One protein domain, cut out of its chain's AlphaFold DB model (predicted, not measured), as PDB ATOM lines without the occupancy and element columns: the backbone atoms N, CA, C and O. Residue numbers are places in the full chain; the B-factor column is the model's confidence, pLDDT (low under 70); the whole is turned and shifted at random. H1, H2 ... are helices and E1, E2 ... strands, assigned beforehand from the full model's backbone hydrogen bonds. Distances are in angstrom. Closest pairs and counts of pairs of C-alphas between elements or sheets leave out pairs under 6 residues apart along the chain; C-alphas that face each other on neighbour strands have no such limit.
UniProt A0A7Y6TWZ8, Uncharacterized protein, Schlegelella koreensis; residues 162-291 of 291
ATOM      1  N   CYS A 162      21.156  41.442 115.091       95.62
ATOM      2  CA  CYS A 162      20.645  42.750 114.700       95.62
ATOM      3  C   CYS A 162      20.820  43.778 115.829       95.62
ATOM      4  O   CYS A 162      21.265  43.454 116.931       95.62
ATOM      5  N   ASP A 163      20.427  45.022 115.557       93.81
ATOM      6  CA  ASP A 163      20.324  46.068 116.577       93.81
ATOM      7  C   ASP A 163      19.294  45.694 117.663       93.81
ATOM      8  O   ASP A 163      18.205  45.187 117.373       93.81
ATOM      9  N   LEU A 164      19.655  45.961 118.919       94.81
ATOM     10  CA  LEU A 164      18.838  45.719 120.109       94.81
ATOM     11  C   LEU A 164      18.044  46.956 120.544       94.81
ATOM     12  O   LEU A 164      17.353  46.914 121.565       94.81
ATOM     13  N   ALA A 165      18.168  48.071 119.820       95.12
ATOM     14  CA  ALA A 165      17.403  49.272 120.101       95.12
ATOM     15  C   ALA A 165      15.887  48.972 120.122       95.12
ATOM     16  O   ALA A 165      15.374  48.265 119.249       95.12
ATOM     17  N   PRO A 166      15.130  49.536 121.084       89.62
ATOM     18  CA  PRO A 166      13.689  49.292 121.199       89.62
ATOM     19  C   PRO A 166      12.881  49.923 120.053       89.62
ATOM     20  O   PRO A 166      11.709  49.603 119.868       89.62
ATOM     21  N   LEU A 167      13.494  50.839 119.296       91.06
ATOM     22  CA  LEU A 167      12.919  51.501 118.135       91.06
ATOM     23  C   LEU A 167      13.892  51.416 116.946       91.06
ATOM     24  O   LEU A 167      15.102  51.483 117.159       91.06
ATOM     25  N   PRO A 168      13.379  51.364 115.704       94.50
ATOM     26  CA  PRO A 168      11.958  51.352 115.336       94.50
ATOM     27  C   PRO A 168      11.256  50.025 115.675       94.50
ATOM     28  O   PRO A 168      11.897  49.003 115.898       94.50
ATOM     29  N   THR A 169       9.918  50.051 115.703       96.12
ATOM     30  CA  THR A 169       9.096  48.836 115.837       96.12
ATOM     31  C   THR A 169       8.347  48.507 114.554       96.12
ATOM     32  O   THR A 169       7.822  49.396 113.872       96.12
ATOM     33  N   TYR A 170       8.211  47.213 114.298       95.38
ATOM     34  CA  TYR A 170       7.595  46.619 113.118       95.38
ATOM     35  C   TYR A 170       6.340  45.848 113.522       95.38
ATOM     36  O   TYR A 170       6.282  45.282 114.610       95.38
ATOM     37  N   ARG A 171       5.310  45.823 112.671       96.06
ATOM     38  CA  ARG A 171       4.130  44.991 112.941       96.06
ATOM     39  C   ARG A 171       4.469  43.528 112.668       96.06
ATOM     40  O   ARG A 171       4.884  43.202 111.562       96.06
ATOM     41  N   SER A 172       4.268  42.674 113.664       96.62
ATOM     42  CA  SER A 172       4.384  41.223 113.548       96.62
ATOM     43  C   SER A 172       3.385  40.692 112.518       96.62
ATOM     44  O   SER A 172       2.186  40.936 112.679       96.62
ATOM     45  N   PRO A 173       3.836  39.931 111.511       95.06
ATOM     46  CA  PRO A 173       2.951  39.263 110.559       95.06
ATOM     47  C   PRO A 173       1.950  38.280 111.183       95.06
ATOM     48  O   PRO A 173       0.874  38.063 110.631       95.06
ATOM     49  N   TRP A 174       2.290  37.693 112.332       96.19
ATOM     50  CA  TRP A 174       1.480  36.649 112.968       96.19
ATOM     51  C   TRP A 174       0.507  37.201 114.009       96.19
ATOM     52  O   TRP A 174      -0.633  36.757 114.088       96.19
ATOM     53  N   SER A 175       0.924  38.196 114.796       94.62
ATOM     54  CA  SER A 175       0.098  38.736 115.889       94.62
ATOM     55  C   SER A 175      -0.418  40.154 115.647       94.62
ATOM     56  O   SER A 175      -1.255  40.638 116.404       94.62
ATOM     57  N   GLY A 176       0.106  40.871 114.648       95.06
ATOM     58  CA  GLY A 176      -0.180  42.292 114.413       95.06
ATOM     59  C   GLY A 176       0.435  43.255 115.442       95.06
ATOM     60  O   GLY A 176       0.399  44.477 115.233       95.06
ATOM     61  N   ALA A 177       1.020  42.729 116.526       95.00
ATOM     62  CA  ALA A 177       1.679  43.495 117.580       95.00
ATOM     63  C   ALA A 177       2.906  44.246 117.045       95.00
ATOM     64  O   ALA A 177       3.554  43.797 116.103       95.00
ATOM     65  N   ARG A 178       3.246  45.393 117.645       96.25
ATOM     66  CA  ARG A 178       4.474  46.124 117.296       96.25
ATOM     67  C   ARG A 178       5.651  45.553 118.079       96.25
ATOM     68  O   ARG A 178       5.635  45.592 119.302       96.25
ATOM     69  N   LEU A 179       6.657  45.062 117.368       96.38
ATOM     70  CA  LEU A 179       7.842  44.416 117.919       96.38
ATOM     71  C   LEU A 179       9.099  45.233 117.600       96.38
ATOM     72  O   LEU A 179       9.208  45.737 116.477       96.38
ATOM     73  N   PRO A 180      10.060  45.354 118.532       96.94
ATOM     74  CA  PRO A 180      11.419  45.776 118.202       96.94
ATOM     75  C   PRO A 180      12.042  44.859 117.143       96.94
ATOM     76  O   PRO A 180      11.605  43.718 116.964       96.94
ATOM     77  N   LEU A 181      13.082  45.344 116.457       97.19
ATOM     78  CA  LEU A 181      13.748  44.595 115.387       97.19
ATOM     79  C   LEU A 181      14.191  43.198 115.843       97.19
ATOM     80  O   LEU A 181      13.865  42.208 115.193       97.19
ATOM     81  N   HIS A 182      14.856  43.121 116.997       97.00
ATOM     82  CA  HIS A 182      15.336  41.870 117.590       97.00
ATOM     83  C   HIS A 182      14.225  40.846 117.818       97.00
ATOM     84  O   HIS A 182      14.322  39.707 117.362       97.00
ATOM     85  N   SER A 183      13.114  41.276 118.417       96.94
ATOM     86  CA  SER A 183      11.954  40.414 118.642       96.94
ATOM     87  C   SER A 183      11.304  39.956 117.335       96.94
ATOM     88  O   SER A 183      10.839  38.823 117.267       96.94
ATOM     89  N   LEU A 184      11.277  40.790 116.289       97.75
ATOM     90  CA  LEU A 184      10.759  40.389 114.975       97.75
ATOM     91  C   LEU A 184      11.667  39.354 114.290       97.75
ATOM     92  O   LEU A 184      11.159  38.395 113.699       97.75
ATOM     93  N   VAL A 185      12.991  39.532 114.366       97.75
ATOM     94  CA  VAL A 185      13.950  38.550 113.839       97.75
ATOM     95  C   VAL A 185      13.729  37.217 114.548       97.75
ATOM     96  O   VAL A 185      13.437  36.231 113.878       97.75
ATOM     97  N   HIS A 186      13.740  37.193 115.886       97.88
ATOM     98  CA  HIS A 186      13.500  35.971 116.666       97.88
ATOM     99  C   HIS A 186      12.141  35.338 116.367       97.88
ATOM    100  O   HIS A 186      12.072  34.133 116.131       97.88
ATOM    101  N   ALA A 187      11.075  36.142 116.297       97.81
ATOM    102  CA  ALA A 187       9.741  35.656 115.953       97.81
ATOM    103  C   ALA A 187       9.743  34.908 114.615       97.81
ATOM    104  O   ALA A 187       9.094  33.875 114.497       97.81
ATOM    105  N   SER A 188      10.510  35.369 113.625       98.25
ATOM    106  CA  SER A 188      10.581  34.702 112.319       98.25
ATOM    107  C   SER A 188      11.138  33.278 112.417       98.25
ATOM    108  O   SER A 188      10.605  32.374 111.780       98.25
ATOM    109  N   PHE A 189      12.152  33.050 113.256       98.19
ATOM    110  CA  PHE A 189      12.693  31.710 113.517       98.19
ATOM    111  C   PHE A 189      11.725  30.853 114.335       98.19
ATOM    112  O   PHE A 189      11.484  29.699 113.991       98.19
ATOM    113  N   VAL A 190      11.123  31.425 115.380       98.25
ATOM    114  CA  VAL A 190      10.129  30.734 116.214       98.25
ATOM    115  C   VAL A 190       8.957  30.238 115.371       98.25
ATOM    116  O   VAL A 190       8.621  29.057 115.412       98.25
ATOM    117  N   TRP A 191       8.365  31.103 114.548       98.06
ATOM    118  CA  TRP A 191       7.242  30.728 113.691       98.06
ATOM    119  C   TRP A 191       7.626  29.727 112.602       98.06
ATOM    120  O   TRP A 191       6.783  28.929 112.195       98.06
ATOM    121  N   PHE A 192       8.884  29.716 112.158       97.50
ATOM    122  CA  PHE A 192       9.377  28.678 111.255       97.50
ATOM    123  C   PHE A 192       9.492  27.318 111.955       97.50
ATOM    124  O   PHE A 192       9.011  26.318 111.428       97.50
ATOM    125  N   GLY A 193      10.049  27.286 113.170       96.94
ATOM    126  CA  GLY A 193      10.083  26.078 113.996       96.94
ATOM    127  C   GLY A 193       8.680  25.547 114.297       96.94
ATOM    128  O   GLY A 193       8.421  24.354 114.160       96.94
ATOM    129  N   LEU A 194       7.731  26.429 114.620       97.50
ATOM    130  CA  LEU A 194       6.333  26.043 114.831       97.50
ATOM    131  C   LEU A 194       5.660  25.538 113.548       97.50
ATOM    132  O   LEU A 194       4.900  24.572 113.603       97.50
ATOM    133  N   LEU A 195       5.954  26.130 112.387       95.88
ATOM    134  CA  LEU A 195       5.475  25.617 111.102       95.88
ATOM    135  C   LEU A 195       5.950  24.173 110.878       95.88
ATOM    136  O   LEU A 195       5.129  23.312 110.557       95.88
ATOM    137  N   ALA A 196       7.242  23.904 111.087       94.38
ATOM    138  CA  ALA A 196       7.817  22.568 110.952       94.38
ATOM    139  C   ALA A 196       7.206  21.574 111.953       94.38
ATOM    140  O   ALA A 196       6.781  20.488 111.556       94.38
ATOM    141  N   LEU A 197       7.078  21.966 113.226       95.94
ATOM    142  CA  LEU A 197       6.443  21.169 114.281       95.94
ATOM    143  C   LEU A 197       5.022  20.744 113.894       95.94
ATOM    144  O   LEU A 197       4.672  19.564 113.971       95.94
ATOM    145  N   TRP A 198       4.186  21.703 113.498       95.38
ATOM    146  CA  TRP A 198       2.777  21.433 113.238       95.38
ATOM    147  C   TRP A 198       2.559  20.659 111.941       95.38
ATOM    148  O   TRP A 198       1.687  19.786 111.904       95.38
ATOM    149  N   ALA A 199       3.365  20.919 110.908       91.00
ATOM    150  CA  ALA A 199       3.384  20.122 109.682       91.00
ATOM    151  C   ALA A 199       3.696  18.647 109.978       91.00
ATOM    152  O   ALA A 199       2.990  17.746 109.518       91.00
ATOM    153  N   GLU A 200       4.707  18.416 110.814       90.38
ATOM    154  CA  GLU A 200       5.161  17.096 111.229       90.38
ATOM    155  C   GLU A 200       4.118  16.361 112.089       90.38
ATOM    156  O   GLU A 200       3.774  15.211 111.817       90.38
ATOM    157  N   LEU A 201       3.510  17.031 113.073       91.56
ATOM    158  CA  LEU A 201       2.437  16.427 113.870       91.56
ATOM    159  C   LEU A 201       1.207  16.078 113.030       91.56
ATOM    160  O   LEU A 201       0.606  15.019 113.232       91.56
ATOM    161  N   GLY A 202       0.819  16.957 112.103       88.81
ATOM    162  CA  GLY A 202      -0.403  16.784 111.324       88.81
ATOM    163  C   GLY A 202      -0.288  15.826 110.138       88.81
ATOM    164  O   GLY A 202      -1.324  15.462 109.585       88.81
ATOM    165  N   ARG A 203       0.919  15.371 109.761       86.69
ATOM    166  CA  ARG A 203       1.080  14.252 108.809       86.69
ATOM    167  C   ARG A 203       0.920  12.871 109.453       86.69
ATOM    168  O   ARG A 203       0.897  11.868 108.744       86.69
ATOM    169  N   GLN A 204       0.847  12.799 110.779       88.50
ATOM    170  CA  GLN A 204       0.740  11.548 111.528       88.50
ATOM    171  C   GLN A 204      -0.708  11.251 111.939       88.50
ATOM    172  O   GLN A 204      -1.524  12.174 112.005       88.50
ATOM    173  N   PRO A 205      -1.049   9.983 112.254       88.06
ATOM    174  CA  PRO A 205      -2.347   9.652 112.830       88.06
ATOM    175  C   PRO A 205      -2.609  10.471 114.099       88.06
ATOM    176  O   PRO A 205      -1.779  10.509 115.006       88.06
ATOM    177  N   ALA A 206      -3.763  11.129 114.153       87.69
ATOM    178  CA  ALA A 206      -4.177  11.986 115.257       87.69
ATOM    179  C   ALA A 206      -5.701  11.945 115.404       87.69
ATOM    180  O   ALA A 206      -6.416  11.572 114.465       87.69
ATOM    181  N   SER A 207      -6.214  12.365 116.558       90.31
ATOM    182  CA  SER A 207      -7.646  12.621 116.707       90.31
ATOM    183  C   SER A 207      -8.110  13.734 115.755       90.31
ATOM    184  O   SER A 207      -7.330  14.572 115.292       90.31
ATOM    185  N   ALA A 208      -9.414  13.783 115.467       86.12
ATOM    186  CA  ALA A 208      -9.979  14.816 114.595       86.12
ATOM    187  C   ALA A 208      -9.750  16.245 115.133       86.12
ATOM    188  O   ALA A 208      -9.560  17.176 114.342       86.12
ATOM    189  N   GLY A 209      -9.746  16.406 116.464       88.06
ATOM    190  CA  GLY A 209      -9.449  17.668 117.145       88.06
ATOM    191  C   GLY A 209      -8.002  18.101 116.928       88.06
ATOM    192  O   GLY A 209      -7.767  19.168 116.364       88.06
ATOM    193  N   GLU A 210      -7.040  17.232 117.251       88.75
ATOM    194  CA  GLU A 210      -5.607  17.498 117.044       88.75
ATOM    195  C   GLU A 210      -5.278  17.797 115.578       88.75
ATOM    196  O   GLU A 210      -4.565  18.754 115.282       88.75
ATOM    197  N   ALA A 211      -5.825  17.017 114.640       86.00
ATOM    198  CA  ALA A 211      -5.606  17.246 113.216       86.00
ATOM    199  C   ALA A 211      -6.153  18.614 112.777       86.00
ATOM    200  O   ALA A 211      -5.543  19.306 111.963       86.00
ATOM    201  N   THR A 212      -7.302  19.030 113.313       86.88
ATOM    202  CA  THR A 212      -7.873  20.353 113.027       86.88
ATOM    203  C   THR A 212      -7.027  21.471 113.624       86.88
ATOM    204  O   THR A 212      -6.774  22.454 112.925       86.88
ATOM    205  N   HIS A 213      -6.546  21.295 114.854       89.69
ATOM    206  CA  HIS A 213      -5.647  22.232 115.518       89.69
ATOM    207  C   HIS A 213      -4.348  22.404 114.717       89.69
ATOM    208  O   HIS A 213      -4.038  23.516 114.292       89.69
ATOM    209  N   ALA A 214      -3.643  21.312 114.397       90.19
ATOM    210  CA  ALA A 214      -2.388  21.353 113.642       90.19
ATOM    211  C   ALA A 214      -2.542  22.073 112.291       90.19
ATOM    212  O   ALA A 214      -1.746  22.947 111.956       90.19
ATOM    213  N   ARG A 215      -3.616  21.785 111.539       87.06
ATOM    214  CA  ARG A 215      -3.910  22.483 110.274       87.06
ATOM    215  C   ARG A 215      -4.129  23.983 110.464       87.06
ATOM    216  O   ARG A 215      -3.641  24.773 109.660       87.06
ATOM    217  N   ALA A 216      -4.865  24.378 111.505       88.88
ATOM    218  CA  ALA A 216      -5.100  25.786 111.808       88.88
ATOM    219  C   ALA A 216      -3.790  26.510 112.157       88.88
ATOM    220  O   ALA A 216      -3.560  27.621 111.677       88.88
ATOM    221  N   ARG A 217      -2.905  25.866 112.927       94.50
ATOM    222  CA  ARG A 217      -1.588  26.418 113.272       94.50
ATOM    223  C   ARG A 217      -0.664  26.522 112.059       94.50
ATOM    224  O   ARG A 217      -0.069  27.579 111.867       94.50
ATOM    225  N   VAL A 218      -0.612  25.510 111.187       92.50
ATOM    226  CA  VAL A 218       0.142  25.590 109.921       92.50
ATOM    227  C   VAL A 218      -0.355  26.746 109.057       92.50
ATOM    228  O   VAL A 218       0.448  27.574 108.632       92.50
ATOM    229  N   ALA A 219      -1.669  26.855 108.841       89.19
ATOM    230  CA  ALA A 219      -2.241  27.940 108.045       89.19
ATOM    231  C   ALA A 219      -1.886  29.324 108.618       89.19
ATOM    232  O   ALA A 219      -1.540  30.234 107.867       89.19
ATOM    233  N   HIS A 220      -1.917  29.471 109.945       93.38
ATOM    234  CA  HIS A 220      -1.521  30.704 110.621       93.38
ATOM    235  C   HIS A 220      -0.033  31.042 110.423       93.38
ATOM    236  O   HIS A 220       0.301  32.192 110.140       93.38
ATOM    237  N   CYS A 221       0.856  30.049 110.513       95.00
ATOM    238  CA  CYS A 221       2.286  30.250 110.277       95.00
ATOM    239  C   CYS A 221       2.558  30.690 108.831       95.00
ATOM    240  O   CYS A 221       3.249  31.687 108.617       95.00
ATOM    241  N   LEU A 222       1.979  29.980 107.854       92.75
ATOM    242  CA  LEU A 222       2.122  30.280 106.423       92.75
ATOM    243  C   LEU A 222       1.597  31.675 106.074       92.75
ATOM    244  O   LEU A 222       2.244  32.398 105.318       92.75
ATOM    245  N   PHE A 223       0.460  32.066 106.657       89.44
ATOM    246  CA  PHE A 223      -0.082  33.412 106.501       89.44
ATOM    247  C   PHE A 223       0.947  34.465 106.917       89.44
ATOM    248  O   PHE A 223       1.256  35.349 106.126       89.44
ATOM    249  N   GLY A 224       1.543  34.347 108.106       94.44
ATOM    250  CA  GLY A 224       2.548  35.314 108.550       94.44
ATOM    251  C   GLY A 224       3.794  35.359 107.656       94.44
ATOM    252  O   GLY A 224       4.301  36.445 107.389       94.44
ATOM    253  N   PHE A 225       4.250  34.231 107.102       95.44
ATOM    254  CA  PHE A 225       5.386  34.236 106.167       95.44
ATOM    255  C   PHE A 225       5.095  34.948 104.841       95.44
ATOM    256  O   PHE A 225       5.993  35.591 104.301       95.44
ATOM    257  N   ALA A 226       3.854  34.908 104.346       89.94
ATOM    258  CA  ALA A 226       3.474  35.679 103.162       89.94
ATOM    259  C   ALA A 226       3.656  37.194 103.391       89.94
ATOM    260  O   ALA A 226       4.241  37.879 102.558       89.94
ATOM    261  N   PHE A 227       3.246  37.704 104.558       91.94
ATOM    262  CA  PHE A 227       3.440  39.114 104.925       91.94
ATOM    263  C   PHE A 227       4.882  39.445 105.325       91.94
ATOM    264  O   PHE A 227       5.310  40.592 105.179       91.94
ATOM    265  N   LEU A 228       5.639  38.473 105.846       94.19
ATOM    266  CA  LEU A 228       7.056  38.671 106.138       94.19
ATOM    267  C   LEU A 228       7.823  38.995 104.853       94.19
ATOM    268  O   LEU A 228       8.623  39.922 104.862       94.19
ATOM    269  N   GLU A 229       7.561  38.292 103.751       91.50
ATOM    270  CA  GLU A 229       8.223  38.548 102.462       91.50
ATOM    271  C   GLU A 229       8.007  39.990 101.967       91.50
ATOM    272  O   GLU A 229       8.963  40.671 101.575       91.50
ATOM    273  N   ASP A 230       6.772  40.492 102.075       92.06
ATOM    274  CA  ASP A 230       6.432  41.883 101.758       92.06
ATOM    275  C   ASP A 230       7.177  42.865 102.674       92.06
ATOM    276  O   ASP A 230       7.742  43.864 102.216       92.06
ATOM    277  N   LEU A 231       7.229  42.569 103.978       93.19
ATOM    278  CA  LEU A 231       7.942  43.388 104.956       93.19
ATOM    279  C   LEU A 231       9.445  43.444 104.657       93.19
ATOM    280  O   LEU A 231      10.009  44.539 104.616       93.19
ATOM    281  N   LEU A 232      10.081  42.295 104.406       94.00
ATOM    282  CA  LEU A 232      11.507  42.180 104.078       94.00
ATOM    283  C   LEU A 232      11.867  42.904 102.774       94.00
ATOM    284  O   LEU A 232      13.019  43.293 102.577       94.00
ATOM    285  N   SER A 233      10.902  43.072 101.873       93.25
ATOM    286  CA  SER A 233      11.069  43.783 100.601       93.25
ATOM    287  C   SER A 233      10.742  45.279 100.703       93.25
ATOM    288  O   SER A 233      10.959  46.029  99.752       93.25
ATOM    289  N   SER A 234      10.246  45.740 101.855       93.81
ATOM    290  CA  SER A 234       9.860  47.136 102.053       93.81
ATOM    291  C   SER A 234      11.071  48.068 102.251       93.81
ATOM    292  O   SER A 234      12.050  47.696 102.908       93.81
ATOM    293  N   PRO A 235      10.995  49.338 101.801       91.88
ATOM    294  CA  PRO A 235      12.048  50.329 102.051       91.88
ATOM    295  C   PRO A 235      12.305  50.597 103.542       91.88
ATOM    296  O   PRO A 235      13.415  50.948 103.930       91.88
ATOM    297  N   VAL A 236      11.279  50.426 104.384       87.25
ATOM    298  CA  VAL A 236      11.373  50.619 105.842       87.25
ATOM    299  C   VAL A 236      12.256  49.551 106.482       87.25
ATOM    300  O   VAL A 236      12.958  49.829 107.450       87.25
ATOM    301  N   PHE A 237      12.230  48.330 105.949       90.50
ATOM    302  CA  PHE A 237      13.058  47.238 106.444       90.50
ATOM    303  C   PHE A 237      14.461  47.246 105.830       90.50
ATOM    304  O   PHE A 237      15.411  46.824 106.478       90.50
ATOM    305  N   ALA A 238      14.627  47.797 104.623       89.94
ATOM    306  CA  ALA A 238      15.925  47.893 103.949       89.94
ATOM    307  C   ALA A 238      16.984  48.701 104.729       89.94
ATOM    308  O   ALA A 238      18.177  48.504 104.521       89.94
ATOM    309  N   SER A 239      16.565  49.600 105.626       89.44
ATOM    310  CA  SER A 239      17.460  50.368 106.505       89.44
ATOM    311  C   SER A 239      17.700  49.717 107.874       89.44
ATOM    312  O   SER A 239      18.455  50.260 108.685       89.44
ATOM    313  N   ALA A 240      17.066  48.574 108.153       92.50
ATOM    314  CA  ALA A 240      17.239  47.856 109.405       92.50
ATOM    315  C   ALA A 240      18.667  47.302 109.512       92.50
ATOM    316  O   ALA A 240      19.195  46.689 108.584       92.50
ATOM    317  N   LYS A 241      19.295  47.494 110.674       95.25
ATOM    318  CA  LYS A 241      20.623  46.951 110.968       95.25
ATOM    319  C   LYS A 241      20.493  45.491 111.389       95.25
ATOM    320  O   LYS A 241      20.326  45.196 112.572       95.25
ATOM    321  N   ILE A 242      20.528  44.603 110.407       95.56
ATOM    322  CA  ILE A 242      20.437  43.153 110.584       95.56
ATOM    323  C   ILE A 242      21.696  42.535 109.999       95.56
ATOM    324  O   ILE A 242      22.177  42.968 108.950       95.56
ATOM    325  N   ASP A 243      22.218  41.524 110.679       94.88
ATOM    326  CA  ASP A 243      23.264  40.676 110.144       94.88
ATOM    327  C   ASP A 243      22.825  40.096 108.778       94.88
ATOM    328  O   ASP A 243      21.713  39.562 108.656       94.88
ATOM    329  N   PRO A 244      23.655  40.195 107.724       94.75
ATOM    330  CA  PRO A 244      23.279  39.720 106.396       94.75
ATOM    331  C   PRO A 244      22.880  38.240 106.346       94.75
ATOM    332  O   PRO A 244      22.025  37.874 105.539       94.75
ATOM    333  N   GLN A 245      23.460  37.388 107.197       94.19
ATOM    334  CA  GLN A 245      23.128  35.965 107.250       94.19
ATOM    335  C   GLN A 245      21.786  35.740 107.944       94.19
ATOM    336  O   GLN A 245      21.001  34.920 107.476       94.19
ATOM    337  N   ALA A 246      21.453  36.520 108.978       95.25
ATOM    338  CA  ALA A 246      20.116  36.485 109.574       95.25
ATOM    339  C   ALA A 246      19.039  36.941 108.581       95.25
ATOM    340  O   ALA A 246      18.003  36.289 108.448       95.25
ATOM    341  N   LEU A 247      19.300  38.005 107.816       95.69
ATOM    342  CA  LEU A 247      18.388  38.450 106.762       95.69
ATOM    343  C   LEU A 247      18.220  37.387 105.663       95.69
ATOM    344  O   LEU A 247      17.099  37.125 105.221       95.69
ATOM    345  N   ALA A 248      19.317  36.758 105.231       94.69
ATOM    346  CA  ALA A 248      19.276  35.665 104.262       94.69
ATOM    347  C   ALA A 248      18.485  34.460 104.798       94.69
ATOM    348  O   ALA A 248      17.652  33.912 104.075       94.69
ATOM    349  N   ALA A 249      18.672  34.100 106.070       95.56
ATOM    350  CA  ALA A 249      17.917  33.050 106.746       95.56
ATOM    351  C   ALA A 249      16.413  33.356 106.770       95.56
ATOM    352  O   ALA A 249      15.614  32.502 106.389       95.56
ATOM    353  N   MET A 250      16.015  34.583 107.126       96.56
ATOM    354  CA  MET A 250      14.608  35.008 107.106       96.56
ATOM    355  C   MET A 250      13.983  34.875 105.711       96.56
ATOM    356  O   MET A 250      12.896  34.313 105.584       96.56
ATOM    357  N   ARG A 251      14.681  35.311 104.652       95.62
ATOM    358  CA  ARG A 251      14.216  35.133 103.260       95.62
ATOM    359  C   ARG A 251      14.139  33.663 102.854       95.62
ATOM    360  O   ARG A 251      13.199  33.256 102.172       95.62
ATOM    361  N   GLY A 252      15.107  32.857 103.285       94.25
ATOM    362  CA  GLY A 252      15.106  31.411 103.076       94.25
ATOM    363  C   GLY A 252      13.890  30.740 103.717       94.25
ATOM    364  O   GLY A 252      13.225  29.938 103.063       94.25
ATOM    365  N   MET A 253      13.548  31.118 104.953       95.00
ATOM    366  CA  MET A 253      12.356  30.634 105.661       95.00
ATOM    367  C   MET A 253      11.061  31.051 104.951       95.00
ATOM    368  O   MET A 253      10.214  30.194 104.706       95.00
ATOM    369  N   SER A 254      10.929  32.319 104.536       93.12
ATOM    370  CA  SER A 254       9.778  32.782 103.739       93.12
ATOM    371  C   SER A 254       9.641  32.023 102.417       93.12
ATOM    372  O   SER A 254       8.547  31.595 102.051       93.12
ATOM    373  N   THR A 255      10.755  31.789 101.716       92.12
ATOM    374  CA  THR A 255      10.771  31.036 100.453       92.12
ATOM    375  C   THR A 255      10.338  29.584 100.662       92.12
ATOM    376  O   THR A 255       9.511  29.079  99.899       92.12
ATOM    377  N   ALA A 256      10.855  28.924 101.705       89.44
ATOM    378  CA  ALA A 256      10.489  27.556 102.065       89.44
ATOM    379  C   ALA A 256       9.005  27.453 102.451       89.44
ATOM    380  O   ALA A 256       8.297  26.589 101.938       89.44
ATOM    381  N   ALA A 257       8.499  28.389 103.260       88.94
ATOM    382  CA  ALA A 257       7.078  28.479 103.591       88.94
ATOM    383  C   ALA A 257       6.213  28.696 102.336       88.94
ATOM    384  O   ALA A 257       5.195  28.033 102.162       88.94
ATOM    385  N   GLY A 258       6.638  29.556 101.406       86.00
ATOM    386  CA  GLY A 258       5.946  29.762 100.133       86.00
ATOM    387  C   GLY A 258       5.934  28.517  99.237       86.00
ATOM    388  O   GLY A 258       4.926  28.229  98.591       86.00
ATOM    389  N   ALA A 259       7.032  27.754  99.200       83.69
ATOM    390  CA  ALA A 259       7.084  26.470  98.502       83.69
ATOM    391  C   ALA A 259       6.141  25.443  99.136       83.69
ATOM    392  O   ALA A 259       5.408  24.769  98.415       83.69
ATOM    393  N   ALA A 260       6.103  25.390 100.467       79.12
ATOM    394  CA  ALA A 260       5.194  24.543 101.221       79.12
ATOM    395  C   ALA A 260       3.716  24.890 100.946       79.12
ATOM    396  O   ALA A 260       2.917  23.991 100.692       79.12
ATOM    397  N   THR A 261       3.365  26.180 100.885       78.19
ATOM    398  CA  THR A 261       2.025  26.639 100.477       78.19
ATOM    399  C   THR A 261       1.659  26.148  99.076       78.19
ATOM    400  O   THR A 261       0.579  25.600  98.891       78.19
ATOM    401  N   ARG A 262       2.561  26.282  98.092       77.25
ATOM    402  CA  ARG A 262       2.312  25.801  96.718       77.25
ATOM    403  C   ARG A 262       2.178  24.282  96.646       77.25
ATOM    404  O   ARG A 262       1.338  23.781  95.913       77.25
ATOM    405  N   ALA A 263       2.978  23.546  97.414       69.31
ATOM    406  CA  ALA A 263       2.879  22.090  97.491       69.31
ATOM    407  C   ALA A 263       1.562  21.625  98.143       69.31
ATOM    408  O   ALA A 263       1.128  20.494  97.928       69.31
ATOM    409  N   ALA A 264       0.919  22.501  98.920       63.31
ATOM    410  CA  ALA A 264      -0.399  22.282  99.494       63.31
ATOM    411  C   ALA A 264      -1.565  22.664  98.553       63.31
ATOM    412  O   ALA A 264      -2.718  22.388  98.898       63.31
ATOM    413  N   GLU A 265      -1.310  23.257  97.376       58.06
ATOM    414  CA  GLU A 265      -2.363  23.610  96.416       58.06
ATOM    415  C   GLU A 265      -2.823  22.398  95.592       58.06
ATOM    416  O   GLU A 265      -2.055  21.781  94.852       58.06
ATOM    417  N   PRO A 266      -4.121  22.073  95.710       47.69
ATOM    418  CA  PRO A 266      -5.049  22.477  94.647       47.69
ATOM    419  C   PRO A 266      -6.159  23.450  95.105       47.69
ATOM    420  O   PRO A 266      -7.167  23.586  94.417       47.69
ATOM    421  N   PHE A 267      -6.028  24.121  96.255       50.12
ATOM    422  CA  PHE A 267      -7.112  24.934  96.834       50.12
ATOM    423  C   PHE A 267      -6.884  26.437  96.625       50.12
ATOM    424  O   PHE A 267      -6.092  27.058  97.326       50.12
ATOM    425  N   ALA A 268      -7.612  27.012  95.667       47.94
ATOM    426  CA  ALA A 268      -7.430  28.362  95.135       47.94
ATOM    427  C   ALA A 268      -7.968  29.499  96.035       47.94
ATOM    428  O   ALA A 268      -7.919  30.671  95.654       47.94
ATOM    429  N   SER A 269      -8.491  29.208  97.234       53.59
ATOM    430  CA  SER A 269      -9.000  30.242  98.144       53.59
ATOM    431  C   SER A 269      -8.993  29.851  99.628       53.59
ATOM    432  O   SER A 269      -9.172  28.693 100.001       53.59
ATOM    433  N   LEU A 270      -8.909  30.854 100.517       51.25
ATOM    434  CA  LEU A 270      -9.057  30.694 101.978       51.25
ATOM    435  C   LEU A 270     -10.392  30.027 102.387       51.25
ATOM    436  O   LEU A 270     -10.466  29.377 103.431       51.25
ATOM    437  N   ARG A 271     -11.446  30.146 101.561       45.44
ATOM    438  CA  ARG A 271     -12.726  29.428 101.740       45.44
ATOM    439  C   ARG A 271     -12.613  27.942 101.397       45.44
ATOM    440  O   ARG A 271     -13.239  27.113 102.059       45.44
ATOM    441  N   GLU A 272     -11.805  27.591 100.406       47.97
ATOM    442  CA  GLU A 272     -11.522  26.202 100.054       47.97
ATOM    443  C   GLU A 272     -10.562  25.555 101.047       47.97
ATOM    444  O   GLU A 272     -10.793  24.411 101.397       47.97
ATOM    445  N   VAL A 273      -9.603  26.277 101.635       48.00
ATOM    446  CA  VAL A 273      -8.780  25.775 102.761       48.00
ATOM    447  C   VAL A 273      -9.648  25.370 103.966       48.00
ATOM    448  O   VAL A 273      -9.394  24.358 104.623       48.00
ATOM    449  N   ALA A 274     -10.733  26.105 104.233       46.00
ATOM    450  CA  ALA A 274     -11.710  25.740 105.261       46.00
ATOM    451  C   ALA A 274     -12.582  24.520 104.884       46.00
ATOM    452  O   ALA A 274     -13.150  23.887 105.776       46.00
ATOM    453  N   SER A 275     -12.660  24.175 103.593       43.44
ATOM    454  CA  SER A 275     -13.485  23.091 103.032       43.44
ATOM    455  C   SER A 275     -12.667  21.826 102.695       43.44
ATOM    456  O   SER A 275     -13.163  20.712 102.825       43.44
ATOM    457  N   ALA A 276     -11.377  21.976 102.387       43.88
ATOM    458  CA  ALA A 276     -10.375  20.951 102.078       43.88
ATOM    459  C   ALA A 276      -9.877  20.167 103.305       43.88
ATOM    460  O   ALA A 276      -8.941  19.369 103.221       43.88
ATOM    461  N   ARG A 277     -10.527  20.365 104.457       46.72
ATOM    462  CA  ARG A 277     -10.212  19.805 105.783       46.72
ATOM    463  C   ARG A 277     -10.147  18.266 105.864       46.72
ATOM    464  O   ARG A 277      -9.903  17.749 106.951       46.72
ATOM    465  N   GLN A 278     -10.335  17.536 104.761       48.06
ATOM    466  CA  GLN A 278     -10.399  16.072 104.725       48.06
ATOM    467  C   GLN A 278      -9.240  15.364 104.003       48.06
ATOM    468  O   GLN A 278      -9.133  14.149 104.140       48.06
ATOM    469  N   GLN A 279      -8.353  16.049 103.273       52.03
ATOM    470  CA  GLN A 279      -7.278  15.354 102.542       52.03
ATOM    471  C   GLN A 279      -5.945  15.393 103.306       52.03
ATOM    472  O   GLN A 279      -5.402  16.458 103.579       52.03
ATOM    473  N   ALA A 280      -5.411  14.217 103.648       55.22
ATOM    474  CA  ALA A 280      -4.196  14.042 104.455       55.22
ATOM    475  C   ALA A 280      -2.877  14.391 103.726       55.22
ATOM    476  O   ALA A 280      -1.831  14.482 104.363       55.22
ATOM    477  N   GLY A 281      -2.902  14.588 102.401       59.34
ATOM    478  CA  GLY A 281      -1.684  14.673 101.582       59.34
ATOM    479  C   GLY A 281      -0.880  15.971 101.711       59.34
ATOM    480  O   GLY A 281       0.345  15.940 101.617       59.34
ATOM    481  N   TRP A 282      -1.525  17.111 101.959       65.62
ATOM    482  CA  TRP A 282      -0.845  18.410 101.888       65.62
ATOM    483  C   TRP A 282       0.109  18.670 103.064       65.62
ATOM    484  O   TRP A 282       1.165  19.263 102.879       65.62
ATOM    485  N   MET A 283      -0.205  18.167 104.261       65.62
ATOM    486  CA  MET A 283       0.679  18.285 105.431       65.62
ATOM    487  C   MET A 283       2.000  17.534 105.221       65.62
ATOM    488  O   MET A 283       3.059  18.023 105.603       65.62
ATOM    489  N   ALA A 284       1.951  16.378 104.549       66.62
ATOM    490  CA  ALA A 284       3.150  15.638 104.169       66.62
ATOM    491  C   ALA A 284       3.983  16.394 103.118       66.62
ATOM    492  O   ALA A 284       5.207  16.400 103.207       66.62
ATOM    493  N   ALA A 285       3.333  17.074 102.168       63.59
ATOM    494  CA  ALA A 285       4.015  17.910 101.181       63.59
ATOM    495  C   ALA A 285       4.709  19.122 101.828       63.59
ATOM    496  O   ALA A 285       5.848  19.427 101.483       63.59
ATOM    497  N   ILE A 286       4.069  19.762 102.813       64.56
ATOM    498  CA  ILE A 286       4.677  20.836 103.611       64.56
ATOM    499  C   ILE A 286       5.881  20.313 104.387       64.56
ATOM    500  O   ILE A 286       6.959  20.886 104.276       64.56
ATOM    501  N   ALA A 287       5.728  19.218 105.136       63.41
ATOM    502  CA  ALA A 287       6.835  18.640 105.898       63.41
ATOM    503  C   ALA A 287       8.021  18.279 104.982       63.41
ATOM    504  O   ALA A 287       9.162  18.595 105.302       63.41
ATOM    505  N   SER A 288       7.747  17.712 103.802       72.12
ATOM    506  CA  SER A 288       8.771  17.392 102.800       72.12
ATOM    507  C   SER A 288       9.403  18.616 102.131       72.12
ATOM    508  O   SER A 288      10.489  18.486 101.584       72.12
ATOM    509  N   ALA A 289       8.731  19.766 102.100       61.59
ATOM    510  CA  ALA A 289       9.304  21.007 101.580       61.59
ATOM    511  C   ALA A 289      10.173  21.728 102.626       61.59
ATOM    512  O   ALA A 289      10.975  22.591 102.268       61.59
ATOM    513  N   LEU A 290       9.982  21.408 103.911       61.84
ATOM    514  CA  LEU A 290      10.718  21.996 105.031       61.84
ATOM    515  C   LEU A 290      11.970  21.192 105.411       61.84
ATOM    516  O   LEU A 290      12.929  21.800 105.886       61.84
ATOM    517  N   GLY A 291      11.957  19.868 105.225       54.19
ATOM    518  CA  GLY A 291      13.090  18.956 105.460       54.19
ATOM    519  C   GLY A 291      13.956  18.733 104.228       54.19
ATOM    520  O   GLY A 291      15.171  18.515 104.428       54.19
TER     521      GLY A 291
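What this domain is: This is residues 162 to 291 of the 291 residues of an uncharacterized protein of Schlegelella koreensis (UniProt A0A7Y6TWZ8). Two long helices, H1 and H2, form a helical hairpin, and a third, H4, packs on H1 and crosses residues 222 to 232 of H2; the shorter H6 packs on H1 and H4 near their last residues. A small strand hairpin, E1 and E2, lies at the end of the body where H1 begins, while the short H5 lies in a loop toward the other end, touching no helix. The 130 printed residues hold two named strands, antiparallel in the order E1 - E2, and then six named helices, H1 to H6; the class is mostly helix. The whole is compact, with a radius of gyration of the C-alphas of 15.5 A, yet elongated, spanning 45 by 26 by 23 A.

How they stand to each other: E1, residues 169 to 171, and E2, residues 178 to 180, form an antiparallel hairpin at 138 degrees, with N 170 and O 179 within hydrogen-bond range at 2.8 A. H1, residues 181 to 202, follows E2 by a tight link, and its closest C-alphas to E1 are those of Leu 181 and Thr 169, 6.3 A. H2, residues 208 to 232, touches H1 in a helical hairpin, at a shallow tilt of 34 degrees, only just short of steep, opposite ways; the closest C-alphas are those of Trp 198 and Ala 214, 5.2 A. H3, residues 235 to 238, is close to H2 but not clearly touching, with the C-alphas of Leu 231 and Phe 237 closest at 6.6 A. H4, residues 244 to 263, touches H1 the same way at a shallow tilt of 32 degrees, with the C-alphas of Ser 188 and Met 250 closest at 6.6 A. H4 touches H2 opposite ways at a steep tilt of 49 degrees, closest at C-alphas 225 and 254, 5.2 A. H5, residues 270 to 273, is apart from H1 and H2. H6, residues 281 to 290, touches H4 opposite ways at a shallow tilt of 19 degrees, with C-alphas 260 and 286 closest at 4.4 A. H1, H4 and H6 form a bundle, helices grouped together. Every O i to N i+4 pair is within hydrogen-bond range in H1, H4 and H6, and 20 of 21 in H2; H3 and H5 are too short for such a pair.

Where its parts are: E1 begins at C-alpha 169, (9.096, 48.836, 115.837). From first to last C-alpha H1 measures 31.5 A, H2 36.3 A, H4 28.4 A and H6 14.8 A. H6 ends at C-alpha 290, (10.718, 21.996, 105.031).

The domain as a whole: The farthest C-alphas, those of Ser 207 and Ser 239, are 46.5 A apart. The printed part has no cut, and no link is long. Mean pLDDT of the printed part is 84.5; residues 263 to 287 and 289 to 291 are under 70.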